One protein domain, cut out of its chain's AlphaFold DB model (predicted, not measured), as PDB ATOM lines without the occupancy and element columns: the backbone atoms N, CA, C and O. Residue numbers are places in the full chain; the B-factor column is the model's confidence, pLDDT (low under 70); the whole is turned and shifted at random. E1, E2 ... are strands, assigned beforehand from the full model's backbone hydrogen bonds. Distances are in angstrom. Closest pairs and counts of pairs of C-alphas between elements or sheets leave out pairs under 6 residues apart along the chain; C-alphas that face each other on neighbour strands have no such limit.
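This is residues 3 to 141 of the 247 residues of an uncharacterized protein of Halarchaeum sp. CBA1220 (UniProt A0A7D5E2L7). Two strongly twisted antiparallel sheets lie face to face as a sandwich, E2 E1 E11 E10 E8 E9 in one layer and E5 E4 E3 E6 E7 in the other, their strands crossed at 33 degrees. Out of this body sticks the far part of the long loop between E10 and E11, residues 119 to 128, which stand free. The printed part has 139 residues with no named helix and eleven named strands, E1 to E11 in order along the chain; the class is all strand, though under half of the residues, 62, are in named strands. The whole is compact, with a radius of gyration of the C-alphas of 14.5 A, and spans 48 by 36 by 31 A, the loop adding to the length.

The larger sheet runs E2, residues 16 to 18, E1, residues 3 to 7, E11, residues 133 to 140, E10, residues 109 to 113, E8, residues 86 to 90, and E9, residues 93 to 96; E2 and E9 are its edge strands. E1 and E11 are antiparallel, at 155 degrees, with N 136 and O 6 2.7 A apart. E1 and E2 form a hairpin, with N 5 and O 16 2.8 A apart. E10 and E11 form another, with N 111 and O 135 2.8 A apart. E10 and E8 are antiparallel, at 164 degrees, with N 89 and O 110 2.8 A apart. In the hairpin of E8 and E9, N 95 and O 88 are 2.8 A apart. From edge to edge the strands' lines turn by 94 degrees. The second sheet runs E5, residues 42 to 49, E4, residues 34 to 39, E3, residues 23 to 28, E6, residues 66 to 71, and E7, residues 74 to 79. E3 E4 E5 is a meander, each strand the antiparallel neighbour of the one before, with N 38 and O 24 2.8 A apart and N 44 and O 37 2.8 A apart. With E6 it makes a Greek key, the first strand being the antiparallel neighbour of the fourth; N 23 and O 68 are 2.8 A apart. E6 and E7 form a hairpin, with N 76 and O 69 2.8 A apart. E5 bends by 61 degrees at residue 46. The facing parts of the sheets are 9.3 A apart, centre to centre, and their best planes 21 degrees apart. Between the sheets, the closest C-alphas of E1 and E5 are those of Pro 7 and Leu 46, 6.7 A apart, and those of E2 and E6 are Val 18 and Tyr 69, 6.8 A apart. E3 and E11 are apart. Residues 76 to 77 of E7 also pair, antiparallel, with residues 103 to 104.

E1 begins at C-alpha 3 (37.754, -7.312, 86.929). E11, the longest from first to last C-alpha at 22.5 A, ends at C-alpha 140 (40.202, -11.904, 89.826). E5 measures 18.5 A and begins at C-alpha 42 (22.818, 1.369, 84.304). E7 measures 17.0 A, and E4 and E6 15.8 A each.

The C-alphas farthest apart are those of Asp 72 and Glu 123, 47.8 A. Without residues 119 to 128 the body spans 36 by 35 by 32 A. The printed part has no cut. The long links are E5 to E6, E9 to E10 and E10 to E11, with 16, 12 and 19 residues. The mean pLDDT of the printed part is 81.5; 24 residues are under 70, among them residues 91 to 93 and 115 to 131.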
ATOM      1  N   ALA A   3      37.031  -8.465  86.405       89.06
ATOM      2  CA  ALA A   3      37.754  -7.312  86.929       89.06
ATOM      3  C   ALA A   3      36.826  -6.454  87.776       89.06
ATOM      4  O   ALA A   3      35.676  -6.247  87.406       89.06
ATOM      5  N   THR A   4      37.334  -5.931  88.879       92.31
ATOM      6  CA  THR A   4      36.660  -4.923  89.691       92.31
ATOM      7  C   THR A   4      37.387  -3.602  89.496       92.31
ATOM      8  O   THR A   4      38.590  -3.523  89.719       92.31
ATOM      9  N   ILE A   5      36.661  -2.581  89.058       93.62
ATOM     10  CA  ILE A   5      37.168  -1.233  88.813       93.62
ATOM     11  C   ILE A   5      36.719  -0.345  89.968       93.62
ATOM     12  O   ILE A   5      35.527  -0.295  90.271       93.62
ATOM     13  N   SER A   6      37.640   0.381  90.587       92.88
ATOM     14  CA  SER A   6      37.353   1.360  91.639       92.88
ATOM     15  C   SER A   6      38.271   2.568  91.497       92.88
ATOM     16  O   SER A   6      39.432   2.382  91.136       92.88
ATOM     17  N   PRO A   7      37.831   3.796  91.802       90.44
ATOM     18  CA  PRO A   7      38.747   4.931  91.847       90.44
ATOM     19  C   PRO A   7      39.849   4.736  92.893       90.44
ATOM     20  O   PRO A   7      39.634   4.091  93.917       90.44
ATOM     21  N   ALA A   8      41.013   5.329  92.644       83.44
ATOM     22  CA  ALA A   8      42.113   5.399  93.604       83.44
ATOM     23  C   ALA A   8      41.855   6.386  94.755       83.44
ATOM     24  O   ALA A   8      42.597   6.411  95.737       83.44
ATOM     25  N   ASP A   9      40.810   7.211  94.638       77.94
ATOM     26  CA  ASP A   9      40.402   8.147  95.679       77.94
ATOM     27  C   ASP A   9      39.904   7.383  96.924       77.94
ATOM     28  O   ASP A   9      38.943   6.617  96.824       77.94
ATOM     29  N   PRO A  10      40.512   7.574  98.109       68.06
ATOM     30  CA  PRO A  10      40.093   6.899  99.336       68.06
ATOM     31  C   PRO A  10      38.690   7.299  99.824       68.06
ATOM     32  O   PRO A  10      38.129   6.604 100.675       68.06
ATOM     33  N   GLU A  11      38.129   8.410  99.337       71.69
ATOM     34  CA  GLU A  11      36.749   8.820  99.614       71.69
ATOM     35  C   GLU A  11      35.742   8.161  98.656       71.69
ATOM     36  O   GLU A  11      34.545   8.094  98.963       71.69
ATOM     37  N   ALA A  12      36.211   7.605  97.532       76.50
ATOM     38  CA  ALA A  12      35.381   6.811  96.642       76.50
ATOM     39  C   ALA A  12      35.064   5.451  97.278       76.50
ATOM     40  O   ALA A  12      35.931   4.718  97.749       76.50
ATOM     41  N   THR A  13      33.781   5.097  97.288       68.44
ATOM     42  CA  THR A  13      33.291   3.855  97.915       68.44
ATOM     43  C   THR A  13      32.660   2.891  96.918       68.44
ATOM     44  O   THR A  13      32.280   1.779  97.291       68.44
ATOM     45  N   THR A  14      32.552   3.298  95.654       88.69
ATOM     46  CA  THR A  14      31.882   2.521  94.617       88.69
ATOM     47  C   THR A  14      32.895   1.784  93.755       88.69
ATOM     48  O   THR A  14      33.858   2.366  93.260       88.69
ATOM     49  N   SER A  15      32.627   0.503  93.521       89.19
ATOM     50  CA  SER A  15      33.355  -0.328  92.568       89.19
ATOM     51  C   SER A  15      32.395  -0.963  91.568       89.19
ATOM     52  O   SER A  15      31.275  -1.324  91.936       89.19
ATOM     53  N   VAL A  16      32.839  -1.167  90.330       92.06
ATOM     54  CA  VAL A  16      32.057  -1.818  89.273       92.06
ATOM     55  C   VAL A  16      32.779  -3.054  88.771       92.06
ATOM     56  O   VAL A  16      33.962  -3.006  88.453       92.06
ATOM     57  N   THR A  17      32.060  -4.171  88.686       92.44
ATOM     58  CA  THR A  17      32.614  -5.433  88.189       92.44
ATOM     59  C   THR A  17      32.312  -5.621  86.703       92.44
ATOM     60  O   THR A  17      31.165  -5.480  86.270       92.44
ATOM     61  N   VAL A  18      33.349  -5.981  85.951       90.25
ATOM     62  CA  VAL A  18      33.328  -6.417  84.553       90.25
ATOM     63  C   VAL A  18      33.332  -7.948  84.537       90.25
ATOM     64  O   VAL A  18      34.324  -8.570  84.926       90.25
ATOM     65  N   GLU A  19      32.223  -8.555  84.110       82.44
ATOM     66  CA  GLU A  19      32.068 -10.019  84.017       82.44
ATOM     67  C   GLU A  19      31.586 -10.448  82.631       82.44
ATOM     68  O   GLU A  19      32.330 -11.128  81.920       82.44
ATOM     69  N   ASP A  20      30.379 -10.017  82.257       80.94
ATOM     70  CA  ASP A  20      29.704 -10.413  81.012       80.94
ATOM     71  C   ASP A  20      29.333  -9.212  80.127       80.94
ATOM     72  O   ASP A  20      29.307  -9.321  78.903       80.94
ATOM     73  N   GLU A  21      29.070  -8.053  80.734       89.25
ATOM     74  CA  GLU A  21      28.755  -6.814  80.023       89.25
ATOM     75  C   GLU A  21      29.947  -5.857  80.033       89.25
ATOM     76  O   GLU A  21      30.674  -5.753  81.025       89.25
ATOM     77  N   ALA A  22      30.122  -5.134  78.925       94.00
ATOM     78  CA  ALA A  22      31.112  -4.074  78.835       94.00
ATOM     79  C   ALA A  22      30.764  -2.923  79.790       94.00
ATOM     80  O   ALA A  22      29.597  -2.552  79.956       94.00
ATOM     81  N   VAL A  23      31.799  -2.343  80.388       96.81
ATOM     82  CA  VAL A  23      31.717  -1.191  81.279       96.81
ATOM     83  C   VAL A  23      32.427  -0.022  80.620       96.81
ATOM     84  O   VAL A  23      33.599  -0.115  80.269       96.81
ATOM     85  N   ARG A  24      31.721   1.095  80.463       96.69
ATOM     86  CA  ARG A  24      32.256   2.327  79.875       96.69
ATOM     87  C   ARG A  24      32.463   3.358  80.961       96.69
ATOM     88  O   ARG A  24      31.524   3.636  81.701       96.69
ATOM     89  N   VAL A  25      33.651   3.935  81.045       95.56
ATOM     90  CA  VAL A  25      33.973   4.987  82.008       95.56
ATOM     91  C   VAL A  25      34.123   6.316  81.287       95.56
ATOM     92  O   VAL A  25      34.838   6.415  80.292       95.56
ATOM     93  N   PHE A  26      33.417   7.329  81.783       95.00
ATOM     94  CA  PHE A  26      33.390   8.675  81.214       95.00
ATOM     95  C   PHE A  26      32.915   9.705  82.247       95.00
ATOM     96  O   PHE A  26      32.469   9.359  83.341       95.00
ATOM     97  N   CYS A  27      32.983  10.980  81.881       93.75
ATOM     98  CA  CYS A  27      32.487  12.109  82.656       93.75
ATOM     99  C   CYS A  27      31.036  12.461  82.284       93.75
ATOM    100  O   CYS A  27      30.734  12.793  81.131       93.75
ATOM    101  N   ASP A  28      30.125  12.439  83.259       92.69
ATOM    102  CA  ASP A  28      28.755  12.936  83.120       92.69
ATOM    103  C   ASP A  28      28.705  14.448  83.412       92.69
ATOM    104  O   ASP A  28      28.594  14.917  84.552       92.69
ATOM    105  N   HIS A  29      28.736  15.243  82.342       85.56
ATOM    106  CA  HIS A  29      28.629  16.701  82.423       85.56
ATOM    107  C   HIS A  29      27.272  17.184  82.966       85.56
ATOM    108  O   HIS A  29      27.178  18.310  83.456       85.56
ATOM    109  N   GLY A  30      26.224  16.355  82.915       84.75
ATOM    110  CA  GLY A  30      24.926  16.655  83.518       84.75
ATOM    111  C   GLY A  30      24.941  16.591  85.047       84.75
ATOM    112  O   GLY A  30      24.042  17.142  85.687       84.75
ATOM    113  N   ARG A  31      25.968  15.970  85.643       84.12
ATOM    114  CA  ARG A  31      26.113  15.736  87.089       84.12
ATOM    115  C   ARG A  31      27.346  16.408  87.685       84.12
ATOM    116  O   ARG A  31      28.035  15.832  88.515       84.12
ATOM    117  N   MET A  32      27.616  17.652  87.288       85.69
ATOM    118  CA  MET A  32      28.767  18.419  87.796       85.69
ATOM    119  C   MET A  32      30.112  17.708  87.561       85.69
ATOM    120  O   MET A  32      30.976  17.721  88.432       85.69
ATOM    121  N   TYR A  33      30.290  17.124  86.373       88.44
ATOM    122  CA  TYR A  33      31.516  16.424  85.967       88.44
ATOM    123  C   TYR A  33      31.817  15.154  86.778       88.44
ATOM    124  O   TYR A  33      32.973  14.796  86.981       88.44
ATOM    125  N   GLU A  34      30.777  14.479  87.265       92.12
ATOM    126  CA  GLU A  34      30.909  13.194  87.950       92.12
ATOM    127  C   GLU A  34      31.447  12.130  86.986       92.12
ATOM    128  O   GLU A  34      30.905  11.936  85.897       92.12
ATOM    129  N   VAL A  35      32.505  11.423  87.384       93.00
ATOM    130  CA  VAL A  35      32.998  10.264  86.641       93.00
ATOM    131  C   VAL A  35      32.105   9.075  86.971       93.00
ATOM    132  O   VAL A  35      31.877   8.726  88.135       93.00
ATOM    133  N   VAL A  36      31.583   8.450  85.925       95.31
ATOM    134  CA  VAL A  36      30.611   7.367  86.021       95.31
ATOM    135  C   VAL A  36      31.097   6.152  85.249       95.31
ATOM    136  O   VAL A  36      31.809   6.264  84.252       95.31
ATOM    137  N   ALA A  37      30.669   4.981  85.700       96.06
ATOM    138  CA  ALA A  37      30.772   3.736  84.966       96.06
ATOM    139  C   ALA A  37      29.380   3.343  84.466       96.06
ATOM    140  O   ALA A  37      28.429   3.261  85.243       96.06
ATOM    141  N   LYS A  38      29.248   3.090  83.169       96.12
ATOM    142  CA  LYS A  38      28.007   2.647  82.542       96.12
ATOM    143  C   LYS A  38      28.107   1.185  82.149       96.12
ATOM    144  O   LYS A  38      29.028   0.809  81.426       96.12
ATOM    145  N   ARG A  39      27.140   0.387  82.591       94.31
ATOM    146  CA  ARG A  39      26.996  -1.035  82.270       94.31
ATOM    147  C   ARG A  39      25.586  -1.261  81.729       94.31
ATOM    148  O   ARG A  39      24.609  -1.080  82.453       94.31
ATOM    149  N   GLY A  40      25.475  -1.569  80.439       90.44
ATOM    150  CA  GLY A  40      24.180  -1.591  79.756       90.44
ATOM    151  C   GLY A  40      23.472  -0.230  79.845       90.44
ATOM    152  O   GLY A  40      24.002   0.789  79.395       90.44
ATOM    153  N   GLU A  41      22.275  -0.205  80.434       89.62
ATOM    154  CA  GLU A  41      21.509   1.028  80.692       89.62
ATOM    155  C   GLU A  41      21.789   1.642  82.079       89.62
ATOM    156  O   GLU A  41      21.359   2.760  82.366       89.62
ATOM    157  N   GLU A  42      22.508   0.929  82.947       93.69
ATOM    158  CA  GLU A  42      22.818   1.369  84.304       93.69
ATOM    159  C   GLU A  42      23.997   2.351  84.293       93.69
ATOM    160  O   GLU A  42      25.060   2.046  83.754       93.69
ATOM    161  N   VAL A  43      23.824   3.525  84.912       94.00
ATOM    162  CA  VAL A  43      24.889   4.522  85.119       94.00
ATOM    163  C   VAL A  43      25.216   4.589  86.606       94.00
ATOM    164  O   VAL A  43      24.374   4.982  87.416       94.00
ATOM    165  N   ILE A  44      26.443   4.214  86.946       94.62
ATOM    166  CA  ILE A  44      26.936   4.031  88.307       94.62
ATOM    167  C   ILE A  44      27.943   5.148  88.622       94.62
ATOM    168  O   ILE A  44      29.020   5.183  88.026       94.62
ATOM    169  N   PRO A  45      27.631   6.055  89.562       92.88
ATOM    170  CA  PRO A  45      28.589   7.035  90.063       92.88
ATOM    171  C   PRO A  45      29.803   6.378  90.712       92.88
ATOM    172  O   PRO A  45      29.649   5.576  91.637       92.88
ATOM    173  N   LEU A  46      31.006   6.752  90.276       91.38
ATOM    174  CA  LEU A  46      32.235   6.264  90.902       91.38
ATOM    175  C   LEU A  46      32.622   7.075  92.149       91.38
ATOM    176  O   LEU A  46      33.419   6.608  92.952       91.38
ATOM    177  N   GLY A  47      32.011   8.246  92.357       88.06
ATOM    178  CA  GLY A  47      32.250   9.086  93.536       88.06
ATOM    179  C   GLY A  47      33.424  10.055  93.393       88.06
ATOM    180  O   GLY A  47      33.825  10.652  94.383       88.06
ATOM    181  N   VAL A  48      33.941  10.239  92.175       89.44
ATOM    182  CA  VAL A  48      34.968  11.236  91.844       89.44
ATOM    183  C   VAL A  48      34.432  12.214  90.798       89.44
ATOM    184  O   VAL A  48      33.573  11.860  89.989       89.44
ATOM    185  N   GLN A  49      34.910  13.458  90.830       88.62
ATOM    186  CA  GLN A  49      34.529  14.508  89.883       88.62
ATOM    187  C   GLN A  49      35.764  14.986  89.135       88.62
ATOM    188  O   GLN A  49      36.721  15.442  89.757       88.62
ATOM    189  N   ASP A  50      35.730  14.909  87.809       85.94
ATOM    190  CA  ASP A  50      36.866  15.285  86.980       85.94
ATOM    191  C   ASP A  50      36.416  15.734  85.586       85.94
ATOM    192  O   ASP A  50      35.978  14.942  84.750       85.94
ATOM    193  N   ALA A  51      36.551  17.035  85.326       84.56
ATOM    194  CA  ALA A  51      36.270  17.629  84.020       84.56
ATOM    195  C   ALA A  51      37.348  17.306  82.966       84.56
ATOM    196  O   ALA A  51      37.159  17.609  81.789       84.56
ATOM    197  N   GLY A  52      38.483  16.741  83.388       85.12
ATOM    198  CA  GLY A  52      39.534  16.214  82.527       85.12
ATOM    199  C   GLY A  52      39.201  14.843  81.946       85.12
ATOM    200  O   GLY A  52      39.787  14.476  80.935       85.12
ATOM    201  N   VAL A  53      38.245  14.095  82.500       88.62
ATOM    202  CA  VAL A  53      37.757  12.857  81.874       88.62
ATOM    203  C   VAL A  53      36.776  13.210  80.754       88.62
ATOM    204  O   VAL A  53      35.932  14.094  80.889       88.62
ATOM    205  N   SER A  54      36.892  12.524  79.622       90.25
ATOM    206  CA  SER A  54      36.066  12.771  78.436       90.25
ATOM    207  C   SER A  54      34.598  12.368  78.639       90.25
ATOM    208  O   SER A  54      34.283  11.500  79.454       90.25
ATOM    209  N   ARG A  55      33.681  13.002  77.895       92.69
ATOM    210  CA  ARG A  55      32.242  12.663  77.868       92.69
ATOM    211  C   ARG A  55      32.002  11.304  77.209       92.69
ATOM    212  O   ARG A  55      32.821  10.865  76.413       92.69
ATOM    213  N   GLU A  56      30.838  10.688  77.458       94.25
ATOM    214  CA  GLU A  56      30.450   9.453  76.743       94.25
ATOM    215  C   GLU A  56      30.454   9.669  75.225       94.25
ATOM    216  O   GLU A  56      30.987   8.848  74.484       94.25
ATOM    217  N   PHE A  57      29.895  10.797  74.785       93.38
ATOM    218  CA  PHE A  57      29.889  11.223  73.393       93.38
ATOM    219  C   PHE A  57      30.230  12.710  73.298       93.38
ATOM    220  O   PHE A  57      29.851  13.498  74.176       93.38
ATOM    221  N   ASP A  58      30.932  13.092  72.239       88.00
ATOM    222  CA  ASP A  58      31.174  14.494  71.912       88.00
ATOM    223  C   ASP A  58      29.937  15.164  71.272       88.00
ATOM    224  O   ASP A  58      28.872  14.558  71.116       88.00
ATOM    225  N   ASP A  59      30.059  16.443  70.905       87.38
ATOM    226  CA  ASP A  59      28.953  17.197  70.297       87.38
ATOM    227  C   ASP A  59      28.587  16.693  68.879       87.38
ATOM    228  O   ASP A  59      27.511  17.021  68.368       87.38
ATOM    229  N   ALA A  60      29.459  15.901  68.240       89.38
ATOM    230  CA  ALA A  60      29.216  15.236  66.960       89.38
ATOM    231  C   ALA A  60      28.609  13.826  67.123       89.38
ATOM    232  O   ALA A  60      28.124  13.259  66.142       89.38
ATOM    233  N   GLY A  61      28.559  13.297  68.349       89.00
ATOM    234  CA  GLY A  61      28.084  11.950  68.658       89.00
ATOM    235  C   GLY A  61      29.168  10.875  68.576       89.00
ATOM    236  O   GLY A  61      28.834   9.691  68.629       89.00
ATOM    237  N   GLU A  62      30.437  11.262  68.452       90.75
ATOM    238  CA  GLU A  62      31.569  10.338  68.454       90.75
ATOM    239  C   GLU A  62      31.870   9.871  69.890       90.75
ATOM    240  O   GLU A  62      31.753  10.664  70.832       90.75
ATOM    241  N   PRO A  63      32.210   8.585  70.092       92.38
ATOM    242  CA  PRO A  63      32.493   8.034  71.415       92.38
ATOM    243  C   PRO A  63      33.748   8.652  72.044       92.38
ATOM    244  O   PRO A  63      34.764   8.817  71.381       92.38
ATOM    245  N   GLY A  64      33.677   8.947  73.344       91.00
ATOM    246  CA  GLY A  64      34.775   9.537  74.120       91.00
ATOM    247  C   GLY A  64      35.104   8.801  75.421       91.00
ATOM    248  O   GLY A  64      35.742   9.368  76.301       91.00
ATOM    249  N   TYR A  65      34.635   7.566  75.592       93.88
ATOM    250  CA  TYR A  65      34.774   6.798  76.834       93.88
ATOM    251  C   TYR A  65      35.956   5.821  76.805       93.88
ATOM    252  O   TYR A  65      36.388   5.379  75.745       93.88
ATOM    253  N   VAL A  66      36.405   5.388  77.983       95.19
ATOM    254  CA  VAL A  66      37.273   4.208  78.118       95.19
ATOM    255  C   VAL A  66      36.410   2.978  78.362       95.19
ATOM    256  O   VAL A  66      35.531   2.989  79.223       95.19
ATOM    257  N   GLU A  67      36.623   1.918  77.591       96.50
ATOM    258  CA  GLU A  67      35.798   0.712  77.624       96.50
ATOM    259  C   GLU A  67      36.563  -0.475  78.183       96.50
ATOM    260  O   GLU A  67      37.620  -0.839  77.675       96.50
ATOM    261  N   PHE A  68      35.973  -1.114  79.184       96.25
ATOM    262  CA  PHE A  68      36.392  -2.391  79.726       96.25
ATOM    263  C   PHE A  68      35.428  -3.456  79.239       96.25
ATOM    264  O   PHE A  68      34.218  -3.328  79.424       96.25
ATOM    265  N   TYR A  69      35.928  -4.516  78.627       94.19
ATOM    266  CA  TYR A  69      35.062  -5.547  78.074       94.19
ATOM    267  C   TYR A  69      35.715  -6.916  78.128       94.19
ATOM    268  O   TYR A  69      36.923  -7.047  78.324       94.19
ATOM    269  N   ARG A  70      34.886  -7.947  77.975       87.94
ATOM    270  CA  ARG A  70      35.341  -9.326  77.881       87.94
ATOM    271  C   ARG A  70      35.198  -9.825  76.454       87.94
ATOM    272  O   ARG A  70      34.141  -9.673  75.852       87.94
ATOM    273  N   GLU A  71      36.244 -10.457  75.952       84.00
ATOM    274  CA  GLU A  71      36.272 -11.135  74.659       84.00
ATOM    275  C   GLU A  71      37.120 -12.400  74.810       84.00
ATOM    276  O   GLU A  71      38.143 -12.369  75.489       84.00
ATOM    277  N   ASP A  72      36.657 -13.532  74.274       79.31
ATOM    278  CA  ASP A  72      37.368 -14.821  74.323       79.31
ATOM    279  C   ASP A  72      37.914 -15.194  75.720       79.31
ATOM    280  O   ASP A  72      39.079 -15.543  75.901       79.31
ATOM    281  N   ASP A  73      37.065 -15.068  76.748       73.69
ATOM    282  CA  ASP A  73      37.402 -15.309  78.161       73.69
ATOM    283  C   ASP A  73      38.482 -14.402  78.782       73.69
ATOM    284  O   ASP A  73      38.841 -14.572  79.957       73.69
ATOM    285  N   GLN A  74      38.920 -13.383  78.046       81.00
ATOM    286  CA  GLN A  74      39.902 -12.387  78.454       81.00
ATOM    287  C   GLN A  74      39.267 -11.019  78.681       81.00
ATOM    288  O   GLN A  74      38.207 -10.714  78.145       81.00
ATOM    289  N   LEU A  75      39.911 -10.200  79.510       88.19
ATOM    290  CA  LEU A  75      39.461  -8.848  79.817       88.19
ATOM    291  C   LEU A  75      40.346  -7.843  79.104       88.19
ATOM    292  O   LEU A  75      41.564  -7.923  79.207       88.19
ATOM    293  N   TYR A  76      39.729  -6.879  78.443       90.81
ATOM    294  CA  TYR A  76      40.405  -5.831  77.704       90.81
ATOM    295  C   TYR A  76      39.975  -4.460  78.211       90.81
ATOM    296  O   TYR A  76      38.871  -4.296  78.733       90.81
ATOM    297  N   VAL A  77      40.855  -3.485  78.031       94.69
ATOM    298  CA  VAL A  77      40.595  -2.057  78.174       94.69
ATOM    299  C   VAL A  77      40.998  -1.363  76.880       94.69
ATOM    300  O   VAL A  77      42.040  -1.681  76.320       94.69
ATOM    301  N   ARG A  78      40.199  -0.422  76.389       94.12
ATOM    302  CA  ARG A  78      40.572   0.428  75.251       94.12
ATOM    303  C   ARG A  78      40.082   1.848  75.448       94.12
ATOM    304  O   ARG A  78      39.049   2.054  76.089       94.12
ATOM    305  N   ASP A  79      40.771   2.797  74.839       93.38
ATOM    306  CA  ASP A  79      40.216   4.124  74.618       93.38
ATOM    307  C   ASP A  79      39.300   4.093  73.381       93.38
ATOM    308  O   ASP A  79      39.716   3.674  72.304       93.38
ATOM    309  N   ALA A  80      38.031   4.481  73.522       91.88
ATOM    310  CA  ALA A  80      37.083   4.490  72.408       91.88
ATOM    311  C   ALA A  80      37.058   5.818  71.630       91.88
ATOM    312  O   ALA A  80      36.201   5.967  70.766       91.88
ATOM    313  N   GLY A  81      37.966   6.756  71.916       85.69
ATOM    314  CA  GLY A  81      38.030   8.063  71.247       85.69
ATOM    315  C   GLY A  81      37.995   9.242  72.215       85.69
ATOM    316  O   GLY A  81      37.516  10.326  71.881       85.69
ATOM    317  N   SER A  82      38.454   9.033  73.444       83.81
ATOM    318  CA  SER A  82      38.514  10.061  74.462       83.81
ATOM    319  C   SER A  82      39.407  11.222  74.001       83.81
ATOM    320  O   SER A  82      40.467  11.046  73.406       83.81
ATOM    321  N   GLY A  83      38.955  12.454  74.251       75.69
ATOM    322  CA  GLY A  83      39.696  13.657  73.866       75.69
ATOM    323  C   GLY A  83      40.936  13.919  74.726       75.69
ATOM    324  O   GLY A  83      41.736  14.785  74.384       75.69
ATOM    325  N   ASN A  84      41.088  13.184  75.831       77.81
ATOM    326  CA  ASN A  84      42.175  13.307  76.794       77.81
ATOM    327  C   ASN A  84      42.726  11.906  77.062       77.81
ATOM    328  O   ASN A  84      41.963  11.058  77.507       77.81
ATOM    329  N   GLY A  85      44.019  11.689  76.808       77.81
ATOM    330  CA  GLY A  85      44.612  10.350  76.736       77.81
ATOM    331  C   GLY A  85      44.348   9.446  77.944       77.81
ATOM    332  O   GLY A  85      44.207   9.900  79.084       77.81
ATOM    333  N   ALA A  86      44.322   8.145  77.671       87.56
ATOM    334  CA  ALA A  86      44.142   7.093  78.657       87.56
ATOM    335  C   ALA A  86      45.351   6.161  78.670       87.56
ATOM    336  O   ALA A  86      45.926   5.844  77.631       87.56
ATOM    337  N   VAL A  87      45.731   5.699  79.858       87.69
ATOM    338  CA  VAL A  87      46.943   4.897  80.032       87.69
ATOM    339  C   VAL A  87      46.720   3.766  81.017       87.69
ATOM    340  O   VAL A  87      46.171   3.965  82.098       87.69
ATOM    341  N   GLN A  88      47.204   2.575  80.673       88.88
ATOM    342  CA  GLN A  88      47.245   1.424  81.565       88.88
ATOM    343  C   GLN A  88      48.634   1.285  82.194       88.88
ATOM    344  O   GLN A  88      49.632   1.131  81.500       88.88
ATOM    345  N   ARG A  89      48.692   1.230  83.522       86.94
ATOM    346  CA  ARG A  89      49.884   0.899  84.312       86.94
ATOM    347  C   ARG A  89      49.700  -0.459  84.959       86.94
ATOM    348  O   ARG A  89      48.890  -0.607  85.867       86.94
ATOM    349  N   ASN A  90      50.432  -1.463  84.506       81.00
ATOM    350  CA  ASN A  90      50.392  -2.805  85.082       81.00
ATOM    351  C   ASN A  90      51.753  -3.168  85.701       81.00
ATOM    352  O   ASN A  90      52.691  -2.373  85.688       81.00
ATOM    353  N   ALA A  91      51.872  -4.383  86.246       65.69
ATOM    354  CA  ALA A  91      53.122  -4.880  86.833       65.69
ATOM    355  C   ALA A  91      54.322  -4.889  85.862       65.69
ATOM    356  O   ALA A  91      55.455  -5.082  86.296       65.69
ATOM    357  N   PHE A  92      54.070  -4.706  84.568       58.94
ATOM    358  CA  PHE A  92      55.044  -4.802  83.494       58.94
ATOM    359  C   PHE A  92      55.332  -3.465  82.795       58.94
ATOM    360  O   PHE A  92      56.129  -3.430  81.863       58.94
ATOM    361  N   GLY A  93      54.701  -2.370  83.227       65.44
ATOM    362  CA  GLY A  93      54.966  -1.029  82.712       65.44
ATOM    363  C   GLY A  93      53.715  -0.240  82.347       65.44
ATOM    364  O   GLY A  93      52.597  -0.560  82.755       65.44
ATOM    365  N   GLU A  94      53.943   0.834  81.593       79.75
ATOM    366  CA  GLU A  94      52.919   1.775  81.142       79.75
ATOM    367  C   GLU A  94      52.619   1.564  79.649       79.75
ATOM    368  O   GLU A  94      53.550   1.497  78.840       79.75
ATOM    369  N   ILE A  95      51.336   1.436  79.311       80.19
ATOM    370  CA  ILE A  95      50.796   1.216  77.965       80.19
ATOM    371  C   ILE A  95      49.869   2.389  77.641       80.19
ATOM    372  O   ILE A  95      48.892   2.612  78.359       80.19
ATOM    373  N   ASP A  96      50.176   3.115  76.568       83.81
ATOM    374  CA  ASP A  96      49.289   4.140  76.017       83.81
ATOM    375  C   ASP A  96      48.089   3.472  75.336       83.81
ATOM    376  O   ASP A  96      48.265   2.514  74.588       83.81
ATOM    377  N   LEU A  97      46.876   3.935  75.645       86.75
ATOM    378  CA  LEU A  97      45.629   3.422  75.070       86.75
ATOM    379  C   LEU A  97      45.062   4.354  73.990       86.75
ATOM    380  O   LEU A  97      44.043   4.026  73.389       86.75
ATOM    381  N   SER A  98      45.686   5.514  73.760       81.38
ATOM    382  CA  SER A  98      45.154   6.594  72.914       81.38
ATOM    383  C   SER A  98      45.071   6.240  71.421       81.38
ATOM    384  O   SER A  98      44.425   6.952  70.653       81.38
ATOM    385  N   ASP A  99      45.717   5.156  70.987       78.06
ATOM    386  CA  ASP A  99      45.603   4.615  69.627       78.06
ATOM    387  C   ASP A  99      44.288   3.846  69.389       78.06
ATOM    388  O   ASP A  99      43.948   3.517  68.248       78.06
ATOM    389  N   GLY A 100      43.532   3.590  70.461       81.62
ATOM    390  CA  GLY A 100      42.288   2.834  70.460       81.62
ATOM    391  C   GLY A 100      42.472   1.324  70.306       81.62
ATOM    392  O   GLY A 100      41.474   0.594  70.217       81.62
ATOM    393  N   GLU A 101      43.713   0.828  70.286       83.69
ATOM    394  CA  GLU A 101      43.976  -0.603  70.253       83.69
ATOM    395  C   GLU A 101      43.624  -1.236  71.610       83.69
ATOM    396  O   GLU A 101      44.018  -0.746  72.673       83.69
ATOM    397  N   PRO A 102      42.871  -2.353  71.624       87.69
ATOM    398  CA  PRO A 102      42.554  -3.030  72.866       87.69
ATOM    399  C   PRO A 102      43.786  -3.508  73.620       87.69
ATOM    400  O   PRO A 102      44.618  -4.264  73.108       87.69
ATOM    401  N   SER A 103      43.842  -3.146  74.898       87.12
ATOM    402  CA  SER A 103      44.856  -3.615  75.815       87.12
ATOM    403  C   SER A 103      44.379  -4.680  76.779       87.12
ATOM    404  O   SER A 103      43.330  -4.569  77.400       87.12
ATOM    405  N   LEU A 104      45.162  -5.748  76.905       84.19
ATOM    406  CA  LEU A 104      44.814  -6.893  77.720       84.19
ATOM    407  C   LEU A 104      45.033  -6.594  79.212       84.19
ATOM    408  O   LEU A 104      46.105  -6.163  79.650       84.19
ATOM    409  N   LEU A 105      44.021  -6.888  80.023       83.88
ATOM    410  CA  LEU A 105      44.063  -6.802  81.478       83.88
ATOM    411  C   LEU A 105      44.547  -8.135  82.044       83.88
ATOM    412  O   LEU A 105      43.807  -9.103  82.219       83.88
ATOM    413  N   THR A 106      45.850  -8.193  82.293       69.06
ATOM    414  CA  THR A 106      46.548  -9.431  82.650       69.06
ATOM    415  C   THR A 106      46.542  -9.707  84.156       69.06
ATOM    416  O   THR A 106      46.720 -10.849  84.586       69.06
ATOM    417  N   GLY A 107      46.330  -8.689  84.979       76.62
ATOM    418  CA  GLY A 107      46.390  -8.727  86.433       76.62
ATOM    419  C   GLY A 107      46.024  -7.360  86.988       76.62
ATOM    420  O   GLY A 107      45.572  -6.501  86.229       76.62
ATOM    421  N   ASP A 108      46.245  -7.171  88.285       84.81
ATOM    422  CA  ASP A 108      45.949  -5.895  88.918       84.81
ATOM    423  C   ASP A 108      46.734  -4.776  88.235       84.81
ATOM    424  O   ASP A 108      47.943  -4.883  87.989       84.81
ATOM    425  N   CYS A 109      46.023  -3.722  87.875       87.25
ATOM    426  CA  CYS A 109      46.597  -2.588  87.187       87.25
ATOM    427  C   CYS A 109      45.872  -1.308  87.573       87.25
ATOM    428  O   CYS A 109      44.835  -1.310  88.232       87.25
ATOM    429  N   THR A 110      46.430  -0.206  87.119       90.50
ATOM    430  CA  THR A 110      45.872   1.122  87.254       90.50
ATOM    431  C   THR A 110      45.545   1.651  85.861       90.50
ATOM    432  O   THR A 110      46.345   1.476  84.944       90.50
ATOM    433  N   ILE A 111      44.408   2.324  85.695       92.12
ATOM    434  CA  ILE A 111      44.066   3.084  84.491       92.12
ATOM    435  C   ILE A 111      44.045   4.570  84.842       92.12
ATOM    436  O   ILE A 111      43.244   5.002  85.668       92.12
ATOM    437  N   GLY A 112      44.934   5.343  84.225       90.19
ATOM    438  CA  GLY A 112      44.932   6.799  84.288       90.19
ATOM    439  C   GLY A 112      44.001   7.372  83.226       90.19
ATOM    440  O   GLY A 112      44.081   6.975  82.063       90.19
ATOM    441  N   LEU A 113      43.122   8.288  83.631       88.75
ATOM    442  CA  LEU A 113      42.175   8.987  82.770       88.75
ATOM    443  C   LEU A 113      42.377  10.501  82.874       88.75
ATOM    444  O   LEU A 113      42.544  11.042  83.970       88.75
ATOM    445  N   GLY A 114      42.256  11.182  81.737       78.88
ATOM    446  CA  GLY A 114      42.137  12.632  81.672       78.88
ATOM    447  C   GLY A 114      43.445  13.383  81.439       78.88
ATOM    448  O   GLY A 114      44.458  12.814  81.040       78.88
ATOM    449  N   ASN A 115      43.397  14.707  81.606       63.53
ATOM    450  CA  ASN A 115      44.453  15.600  81.130       63.53
ATOM    451  C   ASN A 115      45.798  15.374  81.836       63.53
ATOM    452  O   ASN A 115      45.917  15.497  83.054       63.53
ATOM    453  N   TYR A 116      46.829  15.161  81.018       52.31
ATOM    454  CA  TYR A 116      48.232  15.329  81.376       52.31
ATOM    455  C   TYR A 116      48.467  16.766  81.859       52.31
ATOM    456  O   TYR A 116      48.348  17.718  81.084       52.31
ATOM    457  N   ILE A 117      48.817  16.947  83.132       47.88
ATOM    458  CA  ILE A 117      49.324  18.235  83.615       47.88
ATOM    459  C   ILE A 117      50.809  18.315  83.238       47.88
ATOM    460  O   ILE A 117      51.686  18.035  84.054       47.88
ATOM    461  N   ALA A 118      51.104  18.692  81.993       41.09
ATOM    462  CA  ALA A 118      52.373  19.354  81.706       41.09
ATOM    463  C   ALA A 118      52.248  20.829  82.081       41.09
ATOM    464  O   ALA A 118      51.319  21.507  81.657       41.09
ATOM    465  N   ASP A 119      53.241  21.322  82.807       38.97
ATOM    466  CA  ASP A 119      53.585  22.738  82.919       38.97
ATOM    467  C   ASP A 119      52.681  23.627  83.787       38.97
ATOM    468  O   ASP A 119      51.864  24.414  83.314       38.97
ATOM    469  N   LEU A 120      53.006  23.639  85.082       38.84
ATOM    470  CA  LEU A 120      53.182  24.885  85.837       38.84
ATOM    471  C   LEU A 120      54.453  24.740  86.703       38.84
ATOM    472  O   LEU A 120      54.441  24.078  87.735       38.84
ATOM    473  N   ASP A 121      55.556  25.335  86.230       38.88
ATOM    474  CA  ASP A 121      56.880  25.481  86.873       38.88
ATOM    475  C   ASP A 121      57.650  24.198  87.264       38.88
ATOM    476  O   ASP A 121      57.832  23.850  88.434       38.88
ATOM    477  N   VAL A 122      58.244  23.547  86.259       43.53
ATOM    478  CA  VAL A 122      59.206  22.444  86.433       43.53
ATOM    479  C   VAL A 122      60.631  22.987  86.622       43.53
ATOM    480  O   VAL A 122      61.463  22.937  85.723       43.53
ATOM    481  N   GLU A 123      60.952  23.467  87.822       40.59
ATOM    482  CA  GLU A 123      62.349  23.439  88.310       40.59
ATOM    483  C   GLU A 123      62.556  22.464  89.476       40.59
ATOM    484  O   GLU A 123      63.689  22.243  89.908       40.59
ATOM    485  N   ARG A 124      61.500  21.815  89.983       39.06
ATOM    486  CA  ARG A 124      61.613  20.852  91.087       39.06
ATOM    487  C   ARG A 124      60.491  19.821  91.102       39.06
ATOM    488  O   ARG A 124      59.710  19.801  92.044       39.06
ATOM    489  N   THR A 125      60.463  18.895  90.151       36.41
ATOM    490  CA  THR A 125      59.722  17.648  90.391       36.41
ATOM    491  C   THR A 125      60.324  16.506  89.604       36.41
ATOM    492  O   THR A 125      60.346  16.460  88.380       36.41
ATOM    493  N   SER A 126      60.895  15.587  90.362       38.69
ATOM    494  CA  SER A 126      61.345  14.292  89.902       38.69
ATOM    495  C   SER A 126      60.107  13.399  89.730       38.69
ATOM    496  O   SER A 126      59.355  13.252  90.680       38.69
ATOM    497  N   ARG A 127      59.938  12.776  88.559       39.69
ATOM    498  CA  ARG A 127      59.295  11.455  88.365       39.69
ATOM    499  C   ARG A 127      57.805  11.201  88.682       39.69
ATOM    500  O   ARG A 127      57.430  10.045  88.552       39.69
ATOM    501  N   ASP A 128      56.946  12.182  88.946       40.75
ATOM    502  CA  ASP A 128      55.511  11.893  89.157       40.75
ATOM    503  C   ASP A 128      54.631  12.448  88.021       40.75
ATOM    504  O   ASP A 128      54.185  13.592  88.037       40.75
ATOM    505  N   GLN A 129      54.415  11.614  86.997       46.97
ATOM    506  CA  GLN A 129      53.427  11.811  85.929       46.97
ATOM    507  C   GLN A 129      52.046  11.404  86.466       46.97
ATOM    508  O   GLN A 129      51.767  10.209  86.607       46.97
ATOM    509  N   GLN A 130      51.188  12.365  86.808       54.34
ATOM    510  CA  GLN A 130      49.917  12.095  87.489       54.34
ATOM    511  C   GLN A 130      48.728  12.478  86.593       54.34
ATOM    512  O   GLN A 130      48.569  13.642  86.233       54.34
ATOM    513  N   TYR A 131      47.928  11.482  86.202       62.78
ATOM    514  CA  TYR A 131      46.625  11.676  85.555       62.78
ATOM    515  C   TYR A 131      45.628  12.257  86.562       62.78
ATOM    516  O   TYR A 131      45.787  12.062  87.769       62.78
ATOM    517  N   SER A 132      44.611  12.975  86.081       72.75
ATOM    518  CA  SER A 132      43.646  13.661  86.949       72.75
ATOM    519  C   SER A 132      42.687  12.696  87.656       72.75
ATOM    520  O   SER A 132      42.333  12.939  88.809       72.75
ATOM    521  N   THR A 133      42.353  11.566  87.022       84.50
ATOM    522  CA  THR A 133      41.626  10.454  87.646       84.50
ATOM    523  C   THR A 133      42.397   9.153  87.478       84.50
ATOM    524  O   THR A 133      42.852   8.816  86.388       84.50
ATOM    525  N   GLU A 134      42.501   8.384  88.558       89.50
ATOM    526  CA  GLU A 134      43.127   7.067  88.560       89.50
ATOM    527  C   GLU A 134      42.102   6.001  88.972       89.50
ATOM    528  O   GLU A 134      41.391   6.159  89.966       89.50
ATOM    529  N   LEU A 135      42.018   4.914  88.204       91.44
ATOM    530  CA  LEU A 135      41.185   3.753  88.494       91.44
ATOM    531  C   LEU A 135      42.070   2.556  88.828       91.44
ATOM    532  O   LEU A 135      42.881   2.137  88.007       91.44
ATOM    533  N   HIS A 136      41.867   1.951  89.987       91.06
ATOM    534  CA  HIS A 136      42.390   0.628  90.289       91.06
ATOM    535  C   HIS A 136      41.510  -0.442  89.654       91.06
ATOM    536  O   HIS A 136      40.284  -0.414  89.759       91.06
ATOM    537  N   VAL A 137      42.157  -1.397  89.003       90.88
ATOM    538  CA  VAL A 137      41.536  -2.557  88.380       90.88
ATOM    539  C   VAL A 137      42.093  -3.784  89.079       90.88
ATOM    540  O   VAL A 137      43.254  -4.132  88.885       90.88
ATOM    541  N   GLU A 138      41.275  -4.438  89.895       86.81
ATOM    542  CA  GLU A 138      41.604  -5.717  90.520       86.81
ATOM    543  C   GLU A 138      41.105  -6.851  89.623       86.81
ATOM    544  O   GLU A 138      39.906  -6.960  89.356       86.81
ATOM    545  N   VAL A 139      42.009  -7.702  89.137       83.00
ATOM    546  CA  VAL A 139      41.658  -8.794  88.223       83.00
ATOM    547  C   VAL A 139      41.617 -10.106  88.992       83.00
ATOM    548  O   VAL A 139      42.631 -10.775  89.223       83.00
ATOM    549  N   GLU A 140      40.406 -10.560  89.307       77.38
ATOM    550  CA  GLU A 140      40.202 -11.904  89.826       77.38
ATOM    551  C   GLU A 140      40.362 -12.921  88.687       77.38
ATOM    552  O   GLU A 140      39.442 -13.263  87.926       77.38
ATOM    553  N   ARG A 141      41.583 -13.453  88.579       61.44
ATOM    554  CA  ARG A 141      41.846 -14.647  87.778       61.44
ATOM    555  C   ARG A 141      41.011 -15.794  88.340       61.44
ATOM    556  O   ARG A 141      41.090 -16.099  89.532       61.44
TER     557      ARG A 141